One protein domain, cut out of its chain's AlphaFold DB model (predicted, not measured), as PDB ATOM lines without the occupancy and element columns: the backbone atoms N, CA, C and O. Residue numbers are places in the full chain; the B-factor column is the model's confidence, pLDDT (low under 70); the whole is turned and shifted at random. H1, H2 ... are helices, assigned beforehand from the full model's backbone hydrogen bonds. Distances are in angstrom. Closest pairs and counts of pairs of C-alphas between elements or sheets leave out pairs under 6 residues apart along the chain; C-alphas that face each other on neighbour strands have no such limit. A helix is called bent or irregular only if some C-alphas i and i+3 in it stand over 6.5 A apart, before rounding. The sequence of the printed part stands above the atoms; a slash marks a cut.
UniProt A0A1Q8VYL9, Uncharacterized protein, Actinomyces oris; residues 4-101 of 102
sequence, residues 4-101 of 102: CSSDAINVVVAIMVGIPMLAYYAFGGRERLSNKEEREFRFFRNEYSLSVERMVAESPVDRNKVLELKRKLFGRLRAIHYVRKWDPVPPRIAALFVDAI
ATOM      1  N   CYS A   4      -1.857 -23.405 -19.824       59.31
ATOM      2  CA  CYS A   4      -1.385 -22.048 -20.121       59.31
ATOM      3  C   CYS A   4      -0.721 -21.354 -18.911       59.31
ATOM      4  O   CYS A   4       0.249 -20.621 -19.079       59.31
ATOM      5  N   SER A   5      -1.192 -21.619 -17.685       63.00
ATOM      6  CA  SER A   5      -0.585 -21.056 -16.471       63.00
ATOM      7  C   SER A   5       0.704 -21.771 -16.069       63.00
ATOM      8  O   SER A   5       1.627 -21.102 -15.621       63.00
ATOM      9  N   SER A   6       0.812 -23.090 -16.266       67.19
ATOM     10  CA  SER A   6       2.058 -23.826 -15.988       67.19
ATOM     11  C   SER A   6       3.206 -23.389 -16.899       67.19
ATOM     12  O   SER A   6       4.324 -23.179 -16.428       67.19
ATOM     13  N   ASP A   7       2.929 -23.198 -18.191       72.06
ATOM     14  CA  ASP A   7       3.939 -22.751 -19.153       72.06
ATOM     15  C   ASP A   7       4.368 -21.307 -18.867       72.06
ATOM     16  O   ASP A   7       5.561 -21.001 -18.844       72.06
ATOM     17  N   ALA A   8       3.410 -20.432 -18.543       75.62
ATOM     18  CA  ALA A   8       3.697 -19.058 -18.149       75.62
ATOM     19  C   ALA A   8       4.558 -18.986 -16.876       75.62
ATOM     20  O   ALA A   8       5.519 -18.219 -16.831       75.62
ATOM     21  N   ILE A   9       4.270 -19.808 -15.861       78.44
ATOM     22  CA  ILE A   9       5.060 -19.855 -14.622       78.44
ATOM     23  C   ILE A   9       6.490 -20.321 -14.913       78.44
ATOM     24  O   ILE A   9       7.437 -19.694 -14.442       78.44
ATOM     25  N   ASN A  10       6.673 -21.360 -15.733       78.19
ATOM     26  CA  ASN A  10       8.007 -21.838 -16.103       78.19
ATOM     27  C   ASN A  10       8.818 -20.787 -16.868       78.19
ATOM     28  O   ASN A  10      10.001 -20.610 -16.584       78.19
ATOM     29  N   VAL A  11       8.194 -20.057 -17.795       81.44
ATOM     30  CA  VAL A  11       8.865 -18.978 -18.536       81.44
ATOM     31  C   VAL A  11       9.267 -17.841 -17.596       81.44
ATOM     32  O   VAL A  11      10.403 -17.373 -17.651       81.44
ATOM     33  N   VAL A  12       8.381 -17.428 -16.687       83.38
ATOM     34  CA  VAL A  12       8.678 -16.368 -15.709       83.38
ATOM     35  C   VAL A  12       9.806 -16.799 -14.770       83.38
ATOM     36  O   VAL A  12      10.737 -16.026 -14.553       83.38
ATOM     37  N   VAL A  13       9.790 -18.034 -14.263       81.69
ATOM     38  CA  VAL A  13      10.862 -18.564 -13.401       81.69
ATOM     39  C   VAL A  13      12.186 -18.665 -14.163       81.69
ATOM     40  O   VAL A  13      13.224 -18.250 -13.645       81.69
ATOM     41  N   ALA A  14      12.168 -19.139 -15.410       79.81
ATOM     42  CA  ALA A  14      13.362 -19.218 -16.248       79.81
ATOM     43  C   ALA A  14      13.966 -17.833 -16.530       79.81
ATOM     44  O   ALA A  14      15.185 -17.676 -16.501       79.81
ATOM     45  N   ILE A  15      13.132 -16.812 -16.740       85.19
ATOM     46  CA  ILE A  15      13.581 -15.430 -16.934       85.19
ATOM     47  C   ILE A  15      14.138 -14.856 -15.625       85.19
ATOM     48  O   ILE A  15      15.253 -14.338 -15.605       85.19
ATOM     49  N   MET A  16      13.398 -14.985 -14.520       85.19
ATOM     50  CA  MET A  16      13.740 -14.379 -13.227       85.19
ATOM     51  C   MET A  16      14.930 -15.039 -12.530       85.19
ATOM     52  O   MET A  16      15.559 -14.397 -11.697       85.19
ATOM     53  N   VAL A  17      15.250 -16.297 -12.844       85.12
ATOM     54  CA  VAL A  17      16.391 -17.013 -12.247       85.12
ATOM     55  C   VAL A  17      17.505 -17.221 -13.267       85.12
ATOM     56  O   VAL A  17      18.664 -16.919 -12.989       85.12
ATOM     57  N   GLY A  18      17.167 -17.692 -14.468       82.81
ATOM     58  CA  GLY A  18      18.149 -18.031 -15.496       82.81
ATOM     59  C   GLY A  18      18.925 -16.818 -16.002       82.81
ATOM     60  O   GLY A  18      20.150 -16.877 -16.097       82.81
ATOM     61  N   ILE A  19      18.245 -15.695 -16.262       83.06
ATOM     62  CA  ILE A  19      18.905 -14.472 -16.748       83.06
ATOM     63  C   ILE A  19      19.850 -13.871 -15.697       83.06
ATOM     64  O   ILE A  19      21.013 -13.642 -16.039       83.06
ATOM     65  N   PRO A  20      19.448 -13.635 -14.429       83.81
ATOM     66  CA  PRO A  20      20.381 -13.109 -13.435       83.81
ATOM     67  C   PRO A  20      21.515 -14.081 -13.091       83.81
ATOM     68  O   PRO A  20      22.627 -13.625 -12.840       83.81
ATOM     69  N   MET A  21      21.298 -15.400 -13.144       83.69
ATOM     70  CA  MET A  21      22.377 -16.378 -12.945       83.69
ATOM     71  C   MET A  21      23.409 -16.332 -14.085       83.69
ATOM     72  O   MET A  21      24.615 -16.318 -13.829       83.69
ATOM     73  N   LEU A  22      22.949 -16.241 -15.339       83.12
ATOM     74  CA  LEU A  22      23.819 -16.057 -16.506       83.12
ATOM     75  C   LEU A  22      24.560 -14.722 -16.453       83.12
ATOM     76  O   LEU A  22      25.759 -14.677 -16.733       83.12
ATOM     77  N   ALA A  23      23.879 -13.648 -16.052       81.88
ATOM     78  CA  ALA A  23      24.502 -12.350 -15.851       81.88
ATOM     79  C   ALA A  23      25.581 -12.425 -14.761       81.88
ATOM     80  O   ALA A  23      26.705 -11.995 -14.995       81.88
ATOM     81  N   TYR A  24      25.305 -13.044 -13.613       81.56
ATOM     82  CA  TYR A  24      26.300 -13.218 -12.553       81.56
ATOM     83  C   TYR A  24      27.540 -13.976 -13.044       81.56
ATOM     84  O   TYR A  24      28.667 -13.555 -12.782       81.56
ATOM     85  N   TYR A  25      27.356 -15.046 -13.821       80.56
ATOM     86  CA  TYR A  25      28.473 -15.795 -14.403       80.56
ATOM     87  C   TYR A  25      29.263 -14.980 -15.440       80.56
ATOM     88  O   TYR A  25      30.495 -15.016 -15.448       80.56
ATOM     89  N   ALA A  26      28.575 -14.223 -16.298       78.88
ATOM     90  CA  ALA A  26      29.199 -13.407 -17.338       78.88
ATOM     91  C   ALA A  26      29.922 -12.167 -16.774       78.88
ATOM     92  O   ALA A  26      31.011 -11.814 -17.231       78.88
ATOM     93  N   PHE A  27      29.338 -11.502 -15.774       75.81
ATOM     94  CA  PHE A  27      29.864 -10.267 -15.190       75.81
ATOM     95  C   PHE A  27      30.812 -10.509 -14.008       75.81
ATOM     96  O   PHE A  27      31.785  -9.768 -13.864       75.81
ATOM     97  N   GLY A  28      30.632 -11.578 -13.225       69.25
ATOM     98  CA  GLY A  28      31.468 -11.876 -12.053       69.25
ATOM     99  C   GLY A  28      32.947 -12.125 -12.383       69.25
ATOM    100  O   GLY A  28      33.837 -11.821 -11.587       69.25
ATOM    101  N   GLY A  29      33.252 -12.613 -13.590       62.00
ATOM    102  CA  GLY A  29      34.633 -12.710 -14.080       62.00
ATOM    103  C   GLY A  29      35.249 -11.355 -14.454       62.00
ATOM    104  O   GLY A  29      36.459 -11.155 -14.322       62.00
ATOM    105  N   ARG A  30      34.419 -10.401 -14.890       61.72
ATOM    106  CA  ARG A  30      34.843  -9.098 -15.422       61.72
ATOM    107  C   ARG A  30      35.332  -8.164 -14.316       61.72
ATOM    108  O   ARG A  30      36.360  -7.511 -14.485       61.72
ATOM    109  N   GLU A  31      34.676  -8.183 -13.158       63.12
ATOM    110  CA  GLU A  31      35.091  -7.419 -11.970       63.12
ATOM    111  C   GLU A  31      36.450  -7.879 -11.421       63.12
ATOM    112  O   GLU A  31      37.270  -7.067 -10.985       63.12
ATOM    113  N   ARG A  32      36.736  -9.188 -11.484       63.69
ATOM    114  CA  ARG A  32      38.035  -9.744 -11.069       63.69
ATOM    115  C   ARG A  32      39.169  -9.326 -12.005       63.69
ATOM    116  O   ARG A  32      40.261  -9.022 -11.529       63.69
ATOM    117  N   LEU A  33      38.916  -9.305 -13.316       64.19
ATOM    118  CA  LEU A  33      39.888  -8.861 -14.320       64.19
ATOM    119  C   LEU A  33      40.170  -7.360 -14.204       64.19
ATOM    120  O   LEU A  33      41.335  -6.972 -14.151       64.19
ATOM    121  N   SER A  34      39.124  -6.541 -14.070       68.69
ATOM    122  CA  SER A  34      39.248  -5.093 -13.872       68.69
ATOM    123  C   SER A  34      40.066  -4.762 -12.617       68.69
ATOM    124  O   SER A  34      41.046  -4.025 -12.700       68.69
ATOM    125  N   ASN A  35      39.786  -5.416 -11.485       73.12
ATOM    126  CA  ASN A  35      40.569  -5.240 -10.257       73.12
ATOM    127  C   ASN A  35      42.038  -5.686 -10.373       73.12
ATOM    128  O   ASN A  35      42.880  -5.271  -9.569       73.12
ATOM    129  N   LYS A  36      42.359  -6.586 -11.309       74.88
ATOM    130  CA  LYS A  36      43.740  -6.998 -11.579       74.88
ATOM    131  C   LYS A  36      44.455  -5.952 -12.428       74.88
ATOM    132  O   LYS A  36      45.534  -5.518 -12.037       74.88
ATOM    133  N   GLU A  37      43.842  -5.505 -13.521       73.75
ATOM    134  CA  GLU A  37      44.416  -4.462 -14.380       73.75
ATOM    135  C   GLU A  37      44.614  -3.143 -13.627       73.75
ATOM    136  O   GLU A  37      45.662  -2.518 -13.754       73.75
ATOM    137  N   GLU A  38      43.669  -2.745 -12.771       75.25
ATOM    138  CA  GLU A  38      43.826  -1.551 -11.935       75.25
ATOM    139  C   GLU A  38      44.985  -1.666 -10.942       75.25
ATOM    140  O   GLU A  38      45.669  -0.682 -10.660       75.25
ATOM    141  N   ARG A  39      45.218  -2.862 -10.386       76.31
ATOM    142  CA  ARG A  39      46.368  -3.110  -9.506       76.31
ATOM    143  C   ARG A  39      47.684  -3.025 -10.273       76.31
ATOM    144  O   ARG A  39      48.579  -2.318  -9.818       76.31
ATOM    145  N   GLU A  40      47.768  -3.669 -11.436       78.69
ATOM    146  CA  GLU A  40      48.939  -3.606 -12.324       78.69
ATOM    147  C   GLU A  40      49.212  -2.153 -12.777       78.69
ATOM    148  O   GLU A  40      50.355  -1.700 -12.812       78.69
ATOM    149  N   PHE A  41      48.164  -1.372 -13.054       77.38
ATOM    150  CA  PHE A  41      48.296   0.029 -13.457       77.38
ATOM    151  C   PHE A  41      48.706   0.959 -12.306       77.38
ATOM    152  O   PHE A  41      49.525   1.857 -12.508       77.38
ATOM    153  N   ARG A  42      48.184   0.747 -11.088       80.75
ATOM    154  CA  ARG A  42      48.637   1.479  -9.890       80.75
ATOM    155  C   ARG A  42      50.111   1.208  -9.592       80.75
ATOM    156  O   ARG A  42      50.830   2.152  -9.283       80.75
ATOM    157  N   PHE A  43      50.560  -0.040  -9.735       75.56
ATOM    158  CA  PHE A  43      51.971  -0.402  -9.586       75.56
ATOM    159  C   PHE A  43      52.846   0.331 -10.612       75.56
ATOM    160  O   PHE A  43      53.766   1.045 -10.232       75.56
ATOM    161  N   PHE A  44      52.479   0.270 -11.897       74.44
ATOM    162  CA  PHE A  44      53.190   0.979 -12.967       74.44
ATOM    163  C   PHE A  44      53.252   2.502 -12.749       74.44
ATOM    164  O   PHE A  44      54.272   3.138 -13.012       74.44
ATOM    165  N   ARG A  45      52.164   3.101 -12.254       78.06
ATOM    166  CA  ARG A  45      52.122   4.528 -11.917       78.06
ATOM    167  C   ARG A  45      53.064   4.876 -10.765       78.06
ATOM    168  O   ARG A  45      53.723   5.905 -10.849       78.06
ATOM    169  N   ASN A  46      53.093   4.064  -9.711       80.50
ATOM    170  CA  ASN A  46      53.899   4.340  -8.523       80.50
ATOM    171  C   ASN A  46      55.395   4.124  -8.779       80.50
ATOM    172  O   ASN A  46      56.187   4.970  -8.383       80.50
ATOM    173  N   GLU A  47      55.758   3.038  -9.461       76.94
ATOM    174  CA  GLU A  47      57.160   2.673  -9.697       76.94
ATOM    175  C   GLU A  47      57.765   3.516 -10.827       76.94
ATOM    176  O   GLU A  47      58.749   4.223 -10.646       76.94
ATOM    177  N   TYR A  48      57.106   3.537 -11.988       72.00
ATOM    178  CA  TYR A  48      57.674   4.107 -13.212       72.00
ATOM    179  C   TYR A  48      57.112   5.487 -13.570       72.00
ATOM    180  O   TYR A  48      57.403   6.023 -14.642       72.00
ATOM    181  N   SER A  49      56.294   6.088 -12.695       75.50
ATOM    182  CA  SER A  49      55.689   7.417 -12.905       75.50
ATOM    183  C   SER A  49      54.949   7.552 -14.247       75.50
ATOM    184  O   SER A  49      54.956   8.615 -14.861       75.50
ATOM    185  N   LEU A  50      54.324   6.467 -14.727       72.69
ATOM    186  CA  LEU A  50      53.657   6.368 -16.038       72.69
ATOM    187  C   LEU A  50      54.578   6.486 -17.274       72.69
ATOM    188  O   LEU A  50      54.067   6.550 -18.392       72.69
ATOM    189  N   SER A  51      55.904   6.473 -17.115       76.44
ATOM    190  CA  SER A  51      56.844   6.553 -18.238       76.44
ATOM    191  C   SER A  51      57.379   5.176 -18.637       76.44
ATOM    192  O   SER A  51      58.053   4.496 -17.864       76.44
ATOM    193  N   VAL A  52      57.124   4.781 -19.890       73.25
ATOM    194  CA  VAL A  52      57.687   3.552 -20.483       73.25
ATOM    195  C   VAL A  52      59.211   3.655 -20.611       73.25
ATOM    196  O   VAL A  52      59.903   2.653 -20.485       73.25
ATOM    197  N   GLU A  53      59.754   4.856 -20.803       75.50
ATOM    198  CA  GLU A  53      61.199   5.076 -20.924       75.50
ATOM    199  C   GLU A  53      61.922   4.827 -19.596       75.50
ATOM    200  O   GLU A  53      62.958   4.160 -19.581       75.50
ATOM    201  N   ARG A  54      61.340   5.277 -18.473       75.62
ATOM    202  CA  ARG A  54      61.848   4.924 -17.137       75.62
ATOM    203  C   ARG A  54      61.740   3.435 -16.878       75.62
ATOM    204  O   ARG A  54      62.705   2.842 -16.422       75.62
ATOM    205  N   MET A  55      60.630   2.815 -17.272       78.12
ATOM    206  CA  MET A  55      60.490   1.364 -17.178       78.12
ATOM    207  C   MET A  55      61.590   0.635 -17.970       78.12
ATOM    208  O   MET A  55      62.178  -0.309 -17.467       78.12
ATOM    209  N   VAL A  56      61.941   1.083 -19.179       75.81
ATOM    210  CA  VAL A  56      63.062   0.506 -19.948       75.81
ATOM    211  C   VAL A  56      64.412   0.709 -19.252       75.81
ATOM    212  O   VAL A  56      65.282  -0.159 -19.362       75.81
ATOM    213  N   ALA A  57      64.604   1.825 -18.551       76.12
ATOM    214  CA  ALA A  57      65.848   2.159 -17.860       76.12
ATOM    215  C   ALA A  57      66.022   1.447 -16.505       76.12
ATOM    216  O   ALA A  57      67.127   0.999 -16.207       76.12
ATOM    217  N   GLU A  58      64.955   1.340 -15.716       76.44
ATOM    218  CA  GLU A  58      64.967   0.874 -14.321       76.44
ATOM    219  C   GLU A  58      64.541  -0.593 -14.173       76.44
ATOM    220  O   GLU A  58      64.891  -1.235 -13.183       76.44
ATOM    221  N   SER A  59      63.808  -1.154 -15.143       74.56
ATOM    222  CA  SER A  59      63.299  -2.524 -15.026       74.56
ATOM    223  C   SER A  59      64.442  -3.552 -15.045       74.56
ATOM    224  O   SER A  59      65.319  -3.486 -15.912       74.56
ATOM    225  N   PRO A  60      64.404  -4.581 -14.172       75.00
ATOM    226  CA  PRO A  60      65.398  -5.661 -14.125       75.00
ATOM    227  C   PRO A  60      65.333  -6.617 -15.336       75.00
ATOM    228  O   PRO A  60      65.982  -7.665 -15.353       75.00
ATOM    229  N   VAL A  61      64.520  -6.302 -16.347       80.69
ATOM    230  CA  VAL A  61      64.315  -7.131 -17.532       80.69
ATOM    231  C   VAL A  61      65.509  -7.038 -18.483       80.69
ATOM    232  O   VAL A  61      65.839  -5.981 -19.017       80.69
ATOM    233  N   ASP A  62      66.100  -8.194 -18.785       83.81
ATOM    234  CA  ASP A  62      67.172  -8.305 -19.774       83.81
ATOM    235  C   ASP A  62      66.671  -8.020 -21.204       83.81
ATOM    236  O   ASP A  62      65.913  -8.795 -21.803       83.81
ATOM    237  N   ARG A  63      67.144  -6.902 -21.766       83.88
ATOM    238  CA  ARG A  63      66.819  -6.420 -23.117       83.88
ATOM    239  C   ARG A  63      67.291  -7.383 -24.206       83.88
ATOM    240  O   ARG A  63      66.570  -7.596 -25.181       83.88
ATOM    241  N   ASN A  64      68.452  -8.018 -24.028       85.56
ATOM    242  CA  ASN A  64      69.001  -8.949 -25.019       85.56
ATOM    243  C   ASN A  64      68.112 -10.185 -25.152       85.56
ATOM    244  O   ASN A  64      67.841 -10.657 -26.257       85.56
ATOM    245  N   LYS A  65      67.576 -10.661 -24.028       83.50
ATOM    246  CA  LYS A  65      66.652 -11.795 -23.997       83.50
ATOM    247  C   LYS A  65      65.293 -11.459 -24.610       83.50
ATOM    248  O   LYS A  65      64.709 -12.294 -25.302       83.50
ATOM    249  N   VAL A  66      64.803 -10.231 -24.419       84.69
ATOM    250  CA  VAL A  66      63.591  -9.727 -25.092       84.69
ATOM    251  C   VAL A  66      63.786  -9.680 -26.611       84.69
ATOM    252  O   VAL A  66      62.906 -10.131 -27.346       84.69
ATOM    253  N   LEU A  67      64.946  -9.216 -27.086       85.69
ATOM    254  CA  LEU A  67      65.294  -9.204 -28.511       85.69
ATOM    255  C   LEU A  67      65.415 -10.619 -29.095       85.69
ATOM    256  O   LEU A  67      64.880 -10.894 -30.172       85.69
ATOM    257  N   GLU A  68      66.051 -11.544 -28.372       87.25
ATOM    258  CA  GLU A  68      66.158 -12.947 -28.787       87.25
ATOM    259  C   GLU A  68      64.774 -13.603 -28.913       87.25
ATOM    260  O   GLU A  68      64.491 -14.314 -29.882       87.25
ATOM    261  N   LEU A  69      63.881 -13.327 -27.956       85.19
ATOM    262  CA  LEU A  69      62.499 -13.796 -27.990       85.19
ATOM    263  C   LEU A  69      61.743 -13.184 -29.170       85.19
ATOM    264  O   LEU A  69      61.088 -13.932 -29.890       85.19
ATOM    265  N   LYS A  70      61.880 -11.874 -29.415       83.56
ATOM    266  CA  LYS A  70      61.235 -11.143 -30.522       83.56
ATOM    267  C   LYS A  70      61.602 -11.709 -31.897       83.56
ATOM    268  O   LYS A  70      60.752 -11.729 -32.780       83.56
ATOM    269  N   ARG A  71      62.827 -12.222 -32.062       84.38
ATOM    270  CA  ARG A  71      63.328 -12.805 -33.320       84.38
ATOM    271  C   ARG A  71      62.720 -14.176 -33.669       84.38
ATOM    272  O   ARG A  71      62.833 -14.609 -34.812       84.38
ATOM    273  N   LYS A  72      62.080 -14.872 -32.720       86.56
ATOM    274  CA  LYS A  72      61.459 -16.197 -32.935       86.56
ATOM    275  C   LYS A  72      60.011 -16.088 -33.445       86.56
ATOM    276  O   LYS A  72      59.351 -15.063 -33.286       86.56
ATOM    277  N   LEU A  73      59.479 -17.175 -34.020       72.88
ATOM    278  CA  LEU A  73      58.060 -17.276 -34.397       72.88
ATOM    279  C   LEU A  73      57.171 -17.111 -33.145       72.88
ATOM    280  O   LEU A  73      57.454 -17.716 -32.110       72.88
ATOM    281  N   PHE A  74      56.125 -16.278 -33.219       75.12
ATOM    282  CA  PHE A  74      55.338 -15.815 -32.054       75.12
ATOM    283  C   PHE A  74      56.157 -15.077 -30.974       75.12
ATOM    284  O   PHE A  74      55.738 -14.952 -29.817       75.12
ATOM    285  N   GLY A  75      57.316 -14.541 -31.354       80.31
ATOM    286  CA  GLY A  75      58.282 -13.919 -30.460       80.31
ATOM    287  C   GLY A  75      57.754 -12.730 -29.672       80.31
ATOM    288  O   GLY A  75      58.064 -12.592 -28.493       80.31
ATOM    289  N   ARG A  76      56.877 -11.922 -30.281       83.50
ATOM    290  CA  ARG A  76      56.254 -10.760 -29.625       83.50
ATOM    291  C   ARG A  76      55.397 -11.163 -28.424       83.50
ATOM    292  O   ARG A  76      55.539 -10.585 -27.354       83.50
ATOM    293  N   LEU A  77      54.559 -12.193 -28.563       85.75
ATOM    294  CA  LEU A  77      53.724 -12.685 -27.459       85.75
ATOM    295  C   LEU A  77      54.573 -13.305 -26.344       85.75
ATOM    296  O   LEU A  77      54.314 -13.056 -25.168       85.75
ATOM    297  N   ARG A  78      55.620 -14.062 -26.698       85.38
ATOM    298  CA  ARG A  78      56.558 -14.616 -25.709       85.38
ATOM    299  C   ARG A  78      57.363 -13.533 -24.997       85.38
ATOM    300  O   ARG A  78      57.571 -13.652 -23.795       85.38
ATOM    301  N   ALA A  79      57.774 -12.483 -25.703       86.81
ATOM    302  CA  ALA A  79      58.459 -11.335 -25.122       86.81
ATOM    303  C   ALA A  79      57.553 -10.588 -24.132       86.81
ATOM    304  O   ALA A  79      57.965 -10.339 -23.005       86.81
ATOM    305  N   ILE A  80      56.291 -10.337 -24.496       86.50
ATOM    306  CA  ILE A  80      55.298  -9.732 -23.590       86.50
ATOM    307  C   ILE A  80      55.098 -10.601 -22.343       86.50
ATOM    308  O   ILE A  80      55.082 -10.094 -21.225       86.50
ATOM    309  N   HIS A  81      54.971 -11.920 -22.519       86.25
ATOM    310  CA  HIS A  81      54.810 -12.842 -21.396       86.25
ATOM    311  C   HIS A  81      56.054 -12.887 -20.499       86.25
ATOM    312  O   HIS A  81      55.931 -12.977 -19.282       86.25
ATOM    313  N   TYR A  82      57.248 -12.797 -21.089       86.00
ATOM    314  CA  TYR A  82      58.504 -12.719 -20.355       86.00
ATOM    315  C   TYR A  82      58.569 -11.450 -19.503       86.00
ATOM    316  O   TYR A  82      58.784 -11.559 -18.301       86.00
ATOM    317  N   VAL A  83      58.291 -10.277 -20.080       85.81
ATOM    318  CA  VAL A  83      58.246  -8.998 -19.346       85.81
ATOM    319  C   VAL A  83      57.260  -9.085 -18.180       85.81
ATOM    320  O   VAL A  83      57.640  -8.814 -17.048       85.81
ATOM    321  N   ARG A  84      56.038  -9.584 -18.419       85.38
ATOM    322  CA  ARG A  84      55.013  -9.744 -17.370       85.38
ATOM    323  C   ARG A  84      55.387 -10.720 -16.254       85.38
ATOM    324  O   ARG A  84      54.813 -10.653 -15.172       85.38
ATOM    325  N   LYS A  85      56.282 -11.673 -16.526       85.38
ATOM    326  CA  LYS A  85      56.759 -12.634 -15.525       85.38
ATOM    327  C   LYS A  85      57.757 -11.994 -14.560       85.38
ATOM    328  O   LYS A  85      57.788 -12.381 -13.397       85.38
ATOM    329  N   TRP A  86      58.573 -11.067 -15.053       81.94
ATOM    330  CA  TRP A  86      59.575 -10.357 -14.256       81.94
ATOM    331  C   TRP A  86      59.019  -9.100 -13.595       81.94
ATOM    332  O   TRP A  86      59.472  -8.742 -12.516       81.94
ATOM    333  N   ASP A  87      58.027  -8.469 -14.220       79.62
ATOM    334  CA  ASP A  87      57.443  -7.218 -13.761       79.62
ATOM    335  C   ASP A  87      55.912  -7.262 -13.932       79.62
ATOM    336  O   ASP A  87      55.437  -7.474 -15.055       79.62
ATOM    337  N   PRO A  88      55.105  -7.123 -12.859       74.56
ATOM    338  CA  PRO A  88      53.647  -7.216 -12.921       74.56
ATOM    339  C   PRO A  88      53.010  -5.959 -13.546       74.56
ATOM    340  O   PRO A  88      52.221  -5.252 -12.917       74.56
ATOM    341  N   VAL A  89      53.326  -5.695 -14.814       79.25
ATOM    342  CA  VAL A  89      52.785  -4.583 -15.603       79.25
ATOM    343  C   VAL A  89      51.595  -4.989 -16.482       79.25
ATOM    344  O   VAL A  89      51.494  -6.146 -16.922       79.25
ATOM    345  N   PRO A  90      50.718  -4.023 -16.828       78.38
ATOM    346  CA  PRO A  90      49.608  -4.259 -17.739       78.38
ATOM    347  C   PRO A  90      50.087  -4.764 -19.109       78.38
ATOM    348  O   PRO A  90      51.107  -4.292 -19.624       78.38
ATOM    349  N   PRO A  91      49.328  -5.649 -19.782       79.56
ATOM    350  CA  PRO A  91      49.729  -6.231 -21.065       79.56
ATOM    351  C   PRO A  91      49.951  -5.184 -22.166       79.56
ATOM    352  O   PRO A  91      50.820  -5.372 -23.016       79.56
ATOM    353  N   ARG A  92      49.217  -4.061 -22.133       80.75
ATOM    354  CA  ARG A  92      49.432  -2.933 -23.056       80.75
ATOM    355  C   ARG A  92      50.801  -2.281 -22.862       80.75
ATOM    356  O   ARG A  92      51.478  -2.000 -23.843       80.75
ATOM    357  N   ILE A  93      51.211  -2.072 -21.613       80.38
ATOM    358  CA  ILE A  93      52.500  -1.457 -21.280       80.38
ATOM    359  C   ILE A  93      53.649  -2.410 -21.613       80.38
ATOM    360  O   ILE A  93      54.624  -1.998 -22.228       80.38
ATOM    361  N   ALA A  94      53.499  -3.703 -21.312       84.25
ATOM    362  CA  ALA A  94      54.480  -4.716 -21.696       84.25
ATOM    363  C   ALA A  94      54.675  -4.793 -23.225       84.25
ATOM    364  O   ALA A  94      55.795  -4.976 -23.694       84.25
ATOM    365  N   ALA A  95      53.608  -4.622 -24.013       83.50
ATOM    366  CA  ALA A  95      53.719  -4.529 -25.469       83.50
ATOM    367  C   ALA A  95      54.495  -3.275 -25.906       83.50
ATOM    368  O   ALA A  95      55.413  -3.395 -26.714       83.50
ATOM    369  N   LEU A  96      54.185  -2.109 -25.325       84.19
ATOM    370  CA  LEU A  96      54.908  -0.859 -25.589       84.19
ATOM    371  C   LEU A  96      56.395  -0.960 -25.230       84.19
ATOM    372  O   LEU A  96      57.231  -0.494 -25.993       84.19
ATOM    373  N   PHE A  97      56.736  -1.618 -24.122       83.12
ATOM    374  CA  PHE A  97      58.119  -1.888 -23.719       83.12
ATOM    375  C   PHE A  97      58.866  -2.730 -24.767       83.12
ATOM    376  O   PHE A  97      59.965  -2.381 -25.189       83.12
ATOM    377  N   VAL A  98      58.257  -3.824 -25.240       83.62
ATOM    378  CA  VAL A  98      58.845  -4.697 -26.277       83.62
ATOM    379  C   VAL A  98      58.977  -3.981 -27.629       83.62
ATOM    380  O   VAL A  98      59.892  -4.277 -28.406       83.62
ATOM    381  N   ASP A  99      58.063  -3.060 -27.929       84.94
ATOM    382  CA  ASP A  99      58.092  -2.264 -29.155       84.94
ATOM    383  C   ASP A  99      59.122  -1.117 -29.068       84.94
ATOM    384  O   ASP A  99      59.775  -0.826 -30.069       84.94
ATOM    385  N   ALA A 100      59.334  -0.532 -27.881       82.69
ATOM    386  CA  ALA A 100      60.357   0.485 -27.614       82.69
ATOM    387  C   ALA A 100      61.789  -0.078 -27.648       82.69
ATOM    388  O   ALA A 100      62.728   0.636 -27.998       82.69
ATOM    389  N   ILE A 101      61.963  -1.363 -27.320       79.56
ATOM    390  CA  ILE A 101      63.240  -2.064 -27.479       79.56
ATOM    391  C   ILE A 101      63.460  -2.367 -28.969       79.56
ATOM    392  O   ILE A 101      62.800  -3.234 -29.568       79.56
TER     393      ILE A 101
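AT A GLANCE: This is residues 4 to 101 of the 102 residues of an uncharacterized protein of Actinomyces oris (UniProt A0A1Q8VYL9). What does the model look like at first sight? It is one long helix, H1, carrying at its far end a small, compact head of four short helices, H2 to H5; residues 4 to 35 of H1 stick out alone as an arm, which makes most of the length. In the head H4 and H5 cross, H3 folds back beside H4 as a helical hairpin, and H2 packs on H5 near the end of H1. What are the figures? The printed part has 98 residues with five named helices, H1 to H5 in chain order, and no named strand: the class is all helix. The whole is extended, with a radius of gyration of the C-alphas of 21.9 A and spans of 71 by 34 by 16 A.

IN THESE COORDINATES: Where is the longest helix? H1, residues 4 to 48, runs 65.0 A from C-alpha 4 at (-1.385, -22.048, -20.121) to C-alpha 48 at (57.674, 4.107, -13.212). It is neither bent nor irregular, but only just: C-alphas 26 and 29 are 6.4 A apart. Where are the others? H2 is residues 52 to 58, 9.9 A, and H3 is residues 63 to 70, 10.4 A. H4, residues 75 to 86, is 16.6 A long, and H5, residues 91 to 100, is 14.2 A long and ends at C-alpha 100 at (60.357, 0.485, -27.614).

HOW THE PARTS SIT: What does H1 meet? It touches no helix: it is close to H2 but not clearly touching, the closest C-alphas being those of Tyr 48 and Met 55, 5.6 A apart, and H1 and H5 are near each other. H1 is apart from H3 and H4. Which helices touch? H2 touches H5, about perpendicular at 77 degrees, closest at the C-alphas of Val 52 and Phe 97, 6.3 A. H4 touches H5 at a steep tilt of 65 degrees, opposite ways, closest at the C-alphas of Ile 80 and Ala 94, 5.4 A; H3 and H4 touch as a hairpin at a steep tilt of 41 degrees, opposite ways, closest at the C-alphas of Leu 69 and Gly 75, 4.9 A. What of the backbones? Every O i to N i+4 pair is within hydrogen-bond range in H2, H3, H4 and H5, and 37 of 41 are in H1.

THE WHOLE: How large is it? The two C-alphas farthest apart, those of Cys 4 and Asn 64, are 71.8 A apart; without the stretch that stands free, the body of 66 residues spans 33 by 23 by 16 A. Are there cuts or long links? The printed part has no cut, and the four links are tight. Where is confidence low? Residues 4 to 6 and 28 to 34 are under 70, and the mean pLDDT of the printed part is 78.7.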